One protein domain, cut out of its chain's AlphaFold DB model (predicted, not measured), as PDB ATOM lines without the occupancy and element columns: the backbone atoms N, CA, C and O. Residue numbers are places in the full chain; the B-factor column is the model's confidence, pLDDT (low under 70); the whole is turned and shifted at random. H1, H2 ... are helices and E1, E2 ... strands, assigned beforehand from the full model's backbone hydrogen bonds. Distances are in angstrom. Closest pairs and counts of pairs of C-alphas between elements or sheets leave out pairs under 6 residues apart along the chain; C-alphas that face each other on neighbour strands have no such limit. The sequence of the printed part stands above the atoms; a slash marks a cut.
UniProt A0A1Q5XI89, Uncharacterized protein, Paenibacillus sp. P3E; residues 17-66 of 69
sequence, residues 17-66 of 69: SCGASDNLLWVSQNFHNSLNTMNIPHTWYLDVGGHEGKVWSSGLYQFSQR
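Overview. This is residues 17 to 66 of the 69 residues of an uncharacterized protein of Paenibacillus sp. P3E (UniProt A0A1Q5XI89). A short pair of parallel strands, E1 and E2, makes the thin middle of this domain, with one helix on each side of it: H1 on one side, H2 on the other. Residues 33 to 39, of which 33 to 37 belong to H1, stick out from the rest. The printed part has 50 residues with two named helices and two named strands in the order E1, H1, E2, H2; the class is mixed, helices and strands, and the sheet's order is E1, E2, parallel. It is only just compact, close to loose, with a radius of gyration of the C-alphas of 11.3 A, and its outline is flat, spanning 31 by 27 by 10 A.

Along the chain. Find C-alpha 17 at (-39.698, -19.472, -35.379), where strand E1, residues 17 to 19, begins; it is 7.3 A long from first to last C-alpha. Its partner E2, residues 43 to 47, is 13.1 A long. Between them in the chain comes H1, residues 25 to 37, the longest helix; look for its first C-alpha at (-32.151, -20.501, -29.858), from where it runs 18.2 A. H2, residues 53 to 64, is 16.2 A long and ends with C-alpha 64 at (-49.935, -21.075, -42.556).

Arrangement. Start at the sheet, where E1 and E2 are parallel neighbours with 19 degrees between their directions. C-alphas 17 and 45 face each other at 4.6 A. Look next at N 18 and O 45, 3.1 A apart, and at N 47 and O 18, 3.0 A apart, both within hydrogen-bond range. E1, H1 and E2 form a strand-helix-strand unit, two parallel neighbour strands with a helix between them in the chain, and its crossover is right-handed. The closest C-alphas of E1 and H1 are those of Cys 18 and Leu 25, 6.4 A apart; those of H1 and E2 are His 32 and Trp 44, at 7.2 A. Turning to H2, its closest C-alpha pair with E1 is Gly 59 and Ser 17, at 6.3 A, and with E2 it is Val 55 and Asp 47, also at 6.3 A. H1 and H2 are apart. In H1 and H2 every O i to N i+4 pair is within hydrogen-bond range.

Size, cuts and confidence. The two C-alphas farthest apart in the domain are those of Met 38 and Gly 53, 31.5 A. The printed part, residues 17 to 66, has no cut. The links E1 to H1, H1 to E2 and E2 to H2 are tight, with 5 residues in each. The mean pLDDT of the printed part is 97.7, and no printed residue is under 70 in this model.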
ATOM      1  N   SER A  17     -39.150 -18.747 -36.530       97.88
ATOM      2  CA  SER A  17     -39.698 -19.472 -35.379       97.88
ATOM      3  C   SER A  17     -38.671 -20.371 -34.707       97.88
ATOM      4  O   SER A  17     -37.893 -21.023 -35.400       97.88
ATOM      5  N   CYS A  18     -38.704 -20.454 -33.378       98.50
ATOM      6  CA  CYS A  18     -37.823 -21.323 -32.599       98.50
ATOM      7  C   CYS A  18     -38.496 -21.768 -31.289       98.50
ATOM      8  O   CYS A  18     -39.451 -21.136 -30.836       98.50
ATOM      9  N   GLY A  19     -38.000 -22.844 -30.678       98.50
ATOM     10  CA  GLY A  19     -38.385 -23.248 -29.326       98.50
ATOM     11  C   GLY A  19     -37.586 -22.486 -28.264       98.50
ATOM     12  O   GLY A  19     -36.381 -22.284 -28.409       98.50
ATOM     13  N   ALA A  20     -38.237 -22.084 -27.174       98.19
ATOM     14  CA  ALA A  20     -37.640 -21.344 -26.061       98.19
ATOM     15  C   ALA A  20     -36.550 -22.120 -25.300       98.19
ATOM     16  O   ALA A  20     -35.748 -21.524 -24.586       98.19
ATOM     17  N   SER A  21     -36.522 -23.443 -25.437       98.19
ATOM     18  CA  SER A  21     -35.515 -24.339 -24.862       98.19
ATOM     19  C   SER A  21     -34.717 -25.077 -25.942       98.19
ATOM     20  O   SER A  21     -34.101 -26.101 -25.657       98.19
ATOM     21  N   ASP A  22     -34.749 -24.606 -27.195       98.25
ATOM     22  CA  ASP A  22     -33.919 -25.164 -28.263       98.25
ATOM     23  C   ASP A  22     -32.447 -24.778 -28.025       98.25
ATOM     24  O   ASP A  22     -32.124 -23.617 -27.762       98.25
ATOM     25  N   ASN A  23     -31.537 -25.748 -28.146       98.25
ATOM     26  CA  ASN A  23     -30.097 -25.538 -27.957       98.25
ATOM     27  C   ASN A  23     -29.498 -24.535 -28.962       98.25
ATOM     28  O   ASN A  23     -28.406 -24.008 -28.742       98.25
ATOM     29  N   LEU A  24     -30.200 -24.262 -30.064       97.31
ATOM     30  CA  LEU A  24     -29.810 -23.313 -31.105       97.31
ATOM     31  C   LEU A  24     -30.612 -22.006 -31.065       97.31
ATOM     32  O   LEU A  24     -30.497 -21.196 -31.989       97.31
ATOM     33  N   LEU A  25     -31.384 -21.744 -30.001       98.19
ATOM     34  CA  LEU A  25     -32.151 -20.501 -29.858       98.19
ATOM     35  C   LEU A  25     -31.276 -19.255 -30.051       98.19
ATOM     36  O   LEU A  25     -31.687 -18.308 -30.720       98.19
ATOM     37  N   TRP A  26     -30.045 -19.276 -29.535       98.25
ATOM     38  CA  TRP A  26     -29.099 -18.165 -29.656       98.25
ATOM     39  C   TRP A  26     -28.807 -17.783 -31.118       98.25
ATOM     40  O   TRP A  26     -28.667 -16.601 -31.422       98.25
ATOM     41  N   VAL A  27     -28.771 -18.754 -32.040       98.25
ATOM     42  CA  VAL A  27     -28.563 -18.506 -33.476       98.25
ATOM     43  C   VAL A  27     -29.746 -17.726 -34.039       98.25
ATOM     44  O   VAL A  27     -29.577 -16.678 -34.664       98.25
ATOM     45  N   SER A  28     -30.956 -18.218 -33.763       98.06
ATOM     46  CA  SER A  28     -32.204 -17.609 -34.228       98.06
ATOM     47  C   SER A  28     -32.396 -16.206 -33.647       98.06
ATOM     48  O   SER A  28     -32.771 -15.282 -34.367       98.06
ATOM     49  N   GLN A  29     -32.068 -16.021 -32.365       98.31
ATOM     50  CA  GLN A  29     -32.157 -14.734 -31.679       98.31
ATOM     51  C   GLN A  29     -31.133 -13.724 -32.212       98.31
ATOM     52  O   GLN A  29     -31.477 -12.567 -32.430       98.31
ATOM     53  N   ASN A  30     -29.898 -14.146 -32.496       98.56
ATOM     54  CA  ASN A  30     -28.891 -13.268 -33.096       98.56
ATOM     55  C   ASN A  30     -29.287 -12.812 -34.505       98.56
ATOM     56  O   ASN A  30     -29.077 -11.648 -34.859       98.56
ATOM     57  N   PHE A  31     -29.899 -13.697 -35.296       98.19
ATOM     58  CA  PHE A  31     -30.421 -13.329 -36.610       98.19
ATOM     59  C   PHE A  31     -31.603 -12.356 -36.490       98.19
ATOM     60  O   PHE A  31     -31.569 -11.292 -37.104       98.19
ATOM     61  N   HIS A  32     -32.577 -12.646 -35.620       98.19
ATOM     62  CA  HIS A  32     -33.681 -11.739 -35.277       98.19
ATOM     63  C   HIS A  32     -33.181 -10.343 -34.859       98.19
ATOM     64  O   HIS A  32     -33.603  -9.330 -35.416       98.19
ATOM     65  N   ASN A  33     -32.214 -10.280 -33.941       98.56
ATOM     66  CA  ASN A  33     -31.629  -9.027 -33.463       98.56
ATOM     67  C   ASN A  33     -30.923  -8.255 -34.584       98.56
ATOM     68  O   ASN A  33     -31.038  -7.036 -34.664       98.56
ATOM     69  N   SER A  34     -30.227  -8.956 -35.480       97.88
ATOM     70  CA  SER A  34     -29.576  -8.333 -36.637       97.88
ATOM     71  C   SER A  34     -30.601  -7.713 -37.593       97.88
ATOM     72  O   SER A  34     -30.399  -6.596 -38.070       97.88
ATOM     73  N   LEU A  35     -31.726  -8.397 -37.836       97.00
ATOM     74  CA  LEU A  35     -32.832  -7.864 -38.637       97.00
ATOM     75  C   LEU A  35     -33.474  -6.633 -37.980       97.00
ATOM     76  O   LEU A  35     -33.757  -5.665 -38.685       97.00
ATOM     77  N   ASN A  36     -33.642  -6.636 -36.652       97.75
ATOM     78  CA  ASN A  36     -34.111  -5.468 -35.898       97.75
ATOM     79  C   ASN A  36     -33.165  -4.269 -36.066       97.75
ATOM     80  O   ASN A  36     -33.617  -3.184 -36.416       97.75
ATOM     81  N   THR A  37     -31.854  -4.463 -35.886       97.31
ATOM     82  CA  THR A  37     -30.844  -3.399 -36.051       97.31
ATOM     83  C   THR A  37     -30.842  -2.815 -37.464       97.31
ATOM     84  O   THR A  37     -30.653  -1.615 -37.641       97.31
ATOM     85  N   MET A  38     -31.079  -3.648 -38.480       95.19
ATOM     86  CA  MET A  38     -31.197  -3.214 -39.879       95.19
ATOM     87  C   MET A  38     -32.598  -2.711 -40.249       95.19
ATOM     88  O   MET A  38     -32.832  -2.369 -41.406       95.19
ATOM     89  N   ASN A  39     -33.540  -2.685 -39.304       94.44
ATOM     90  CA  ASN A  39     -34.924  -2.273 -39.518       94.44
ATOM     91  C   ASN A  39     -35.615  -3.035 -40.676       94.44
ATOM     92  O   ASN A  39     -36.405  -2.465 -41.433       94.44
ATOM     93  N   ILE A  40     -35.292  -4.326 -40.830       95.69
ATOM     94  CA  ILE A  40     -35.881  -5.217 -41.836       95.69
ATOM     95  C   ILE A  40     -37.174  -5.813 -41.262       95.69
ATOM     96  O   ILE A  40     -37.108  -6.495 -40.237       95.69
ATOM     97  N   PRO A  41     -38.344  -5.616 -41.899       95.25
ATOM     98  CA  PRO A  41     -39.602  -6.181 -41.418       95.25
ATOM     99  C   PRO A  41     -39.576  -7.713 -41.397       95.25
ATOM    100  O   PRO A  41     -39.263  -8.355 -42.399       95.25
ATOM    101  N   HIS A  42     -39.928  -8.306 -40.258       96.88
ATOM    102  CA  HIS A  42     -40.029  -9.753 -40.088       96.88
ATOM    103  C   HIS A  42     -40.936 -10.099 -38.904       96.88
ATOM    104  O   HIS A  42     -41.232  -9.254 -38.061       96.88
ATOM    105  N   THR A  43     -41.383 -11.352 -38.836       97.38
ATOM    106  CA  THR A  43     -42.125 -11.885 -37.688       97.38
ATOM    107  C   THR A  43     -41.256 -12.845 -36.890       97.38
ATOM    108  O   THR A  43     -40.579 -13.695 -37.469       97.38
ATOM    109  N   TRP A  44     -41.312 -12.723 -35.566       98.25
ATOM    110  CA  TRP A  44     -40.627 -13.588 -34.613       98.25
ATOM    111  C   TRP A  44     -41.649 -14.368 -33.784       98.25
ATOM    112  O   TRP A  44     -42.537 -13.770 -33.175       98.25
ATOM    113  N   TYR A  45     -41.527 -15.694 -33.766       98.25
ATOM    114  CA  TYR A  45     -42.380 -16.589 -32.989       98.25
ATOM    115  C   TYR A  45     -41.535 -17.522 -32.121       98.25
ATOM    116  O   TYR A  45     -40.840 -18.405 -32.618       98.25
ATOM    117  N   LEU A  46     -41.608 -17.324 -30.809       98.19
ATOM    118  CA  LEU A  46     -40.947 -18.175 -29.830       98.19
ATOM    119  C   LEU A  46     -41.996 -19.064 -29.164       98.19
ATOM    120  O   LEU A  46     -42.943 -18.545 -28.574       98.19
ATOM    121  N   ASP A  47     -41.833 -20.378 -29.268       98.19
ATOM    122  CA  ASP A  47     -42.773 -21.349 -28.704       98.19
ATOM    123  C   ASP A  47     -42.207 -22.038 -27.457       98.19
ATOM    124  O   ASP A  47     -40.997 -22.076 -27.240       98.19
ATOM    125  N   VAL A  48     -43.074 -22.620 -26.633       98.00
ATOM    126  CA  VAL A  48     -42.667 -23.428 -25.482       98.00
ATOM    127  C   VAL A  48     -42.191 -24.798 -25.966       98.00
ATOM    128  O   VAL A  48     -42.962 -25.577 -26.523       98.00
ATOM    129  N   GLY A  49     -40.926 -25.122 -25.699       97.88
ATOM    130  CA  GLY A  49     -40.319 -26.395 -26.086       97.88
ATOM    131  C   GLY A  49     -38.924 -26.229 -26.672       97.88
ATOM    132  O   GLY A  49     -38.381 -25.125 -26.706       97.88
ATOM    133  N   GLY A  50     -38.337 -27.339 -27.108       98.06
ATOM    134  CA  GLY A  50     -36.998 -27.378 -27.701       98.06
ATOM    135  C   GLY A  50     -37.008 -27.794 -29.168       98.06
ATOM    136  O   GLY A  50     -37.871 -27.389 -29.948       98.06
ATOM    137  N   HIS A  51     -36.051 -28.644 -29.530       97.75
ATOM    138  CA  HIS A  51     -35.908 -29.179 -30.879       97.75
ATOM    139  C   HIS A  51     -36.832 -30.388 -31.108       97.75
ATOM    140  O   HIS A  51     -36.388 -31.537 -31.113       97.75
ATOM    141  N   GLU A  52     -38.140 -30.146 -31.221       97.81
ATOM    142  CA  GLU A  52     -39.151 -31.210 -31.195       97.81
ATOM    143  C   GLU A  52     -40.363 -30.966 -32.108       97.81
ATOM    144  O   GLU A  52     -40.779 -29.836 -32.368       97.81
ATOM    145  N   GLY A  53     -40.997 -32.061 -32.545       98.31
ATOM    146  CA  GLY A  53     -42.068 -32.044 -33.550       98.31
ATOM    147  C   GLY A  53     -43.281 -31.172 -33.216       98.31
ATOM    148  O   GLY A  53     -43.863 -30.563 -34.118       98.31
ATOM    149  N   LYS A  54     -43.660 -31.059 -31.936       98.00
ATOM    150  CA  LYS A  54     -44.792 -30.211 -31.522       98.00
ATOM    151  C   LYS A  54     -44.522 -28.718 -31.754       98.00
ATOM    152  O   LYS A  54     -45.432 -28.016 -32.187       98.00
ATOM    153  N   VAL A  55     -43.277 -28.264 -31.564       98.50
ATOM    154  CA  VAL A  55     -42.865 -26.868 -31.803       98.50
ATOM    155  C   VAL A  55     -42.960 -26.549 -33.292       98.50
ATOM    156  O   VAL A  55     -43.516 -25.527 -33.682       98.50
ATOM    157  N   TRP A  56     -42.498 -27.457 -34.154       98.38
ATOM    158  CA  TRP A  56     -42.595 -27.263 -35.604       98.38
ATOM    159  C   TRP A  56     -44.040 -27.306 -36.101       98.38
ATOM    160  O   TRP A  56     -44.408 -26.517 -36.967       98.38
ATOM    161  N   SER A  57     -44.872 -28.182 -35.532       98.38
ATOM    162  CA  SER A  57     -46.296 -28.271 -35.876       98.38
ATOM    163  C   SER A  57     -47.038 -26.973 -35.530       98.38
ATOM    164  O   SER A  57     -47.788 -26.445 -36.350       98.38
ATOM    165  N   SER A  58     -46.775 -26.419 -34.344       98.31
ATOM    166  CA  SER A  58     -47.296 -25.121 -33.901       98.31
ATOM    167  C   SER A  58     -46.788 -23.966 -34.778       98.31
ATOM    168  O   SER A  58     -47.578 -23.161 -35.279       98.31
ATOM    169  N   GLY A  59     -45.482 -23.936 -35.067       98.12
ATOM    170  CA  GLY A  59     -44.872 -22.951 -35.961       98.12
ATOM    171  C   GLY A  59     -45.456 -22.984 -37.377       98.12
ATOM    172  O   GLY A  59     -45.785 -21.931 -37.927       98.12
ATOM    173  N   LEU A  60     -45.663 -24.177 -37.944       98.06
ATOM    174  CA  LEU A  60     -46.302 -24.360 -39.249       98.06
ATOM    175  C   LEU A  60     -47.746 -23.858 -39.238       98.06
ATOM    176  O   LEU A  60     -48.153 -23.162 -40.169       98.06
ATOM    177  N   TYR A  61     -48.508 -24.160 -38.184       97.81
ATOM    178  CA  TYR A  61     -49.859 -23.631 -38.031       97.81
ATOM    179  C   TYR A  61     -49.844 -22.098 -38.051       97.81
ATOM    180  O   TYR A  61     -50.509 -21.501 -38.897       97.81
ATOM    181  N   GLN A  62     -49.023 -21.448 -37.223       97.50
ATOM    182  CA  GLN A  62     -48.942 -19.982 -37.176       97.50
ATOM    183  C   GLN A  62     -48.485 -19.360 -38.503       97.50
ATOM    184  O   GLN A  62     -49.050 -18.352 -38.944       97.50
ATOM    185  N   PHE A  63     -47.508 -19.970 -39.168       97.56
ATOM    186  CA  PHE A  63     -47.043 -19.558 -40.490       97.56
ATOM    187  C   PHE A  63     -48.146 -19.681 -41.553       97.56
ATOM    188  O   PHE A  63     -48.378 -18.739 -42.313       97.56
ATOM    189  N   SER A  64     -48.881 -20.799 -41.567       97.19
ATOM    190  CA  SER A  64     -49.935 -21.075 -42.556       97.19
ATOM    191  C   SER A  64     -51.047 -20.020 -42.565       97.19
ATOM    192  O   SER A  64     -51.595 -19.707 -43.615       97.19
ATOM    193  N   GLN A  65     -51.327 -19.397 -41.414       95.75
ATOM    194  CA  GLN A  65     -52.333 -18.334 -41.293       95.75
ATOM    195  C   GLN A  65     -51.907 -17.000 -41.935       95.75
ATOM    196  O   GLN A  65     -52.671 -16.029 -41.921       95.75
ATOM    197  N   ARG A  66     -50.663 -16.900 -42.417       94.81
ATOM    198  CA  ARG A  66     -50.043 -15.659 -42.911       94.81
ATOM    199  C   ARG A  66     -49.617 -15.752 -44.369       94.81
ATOM    200  O   ARG A  66     -49.592 -14.726 -45.043       94.81
TER     201      ARG A  66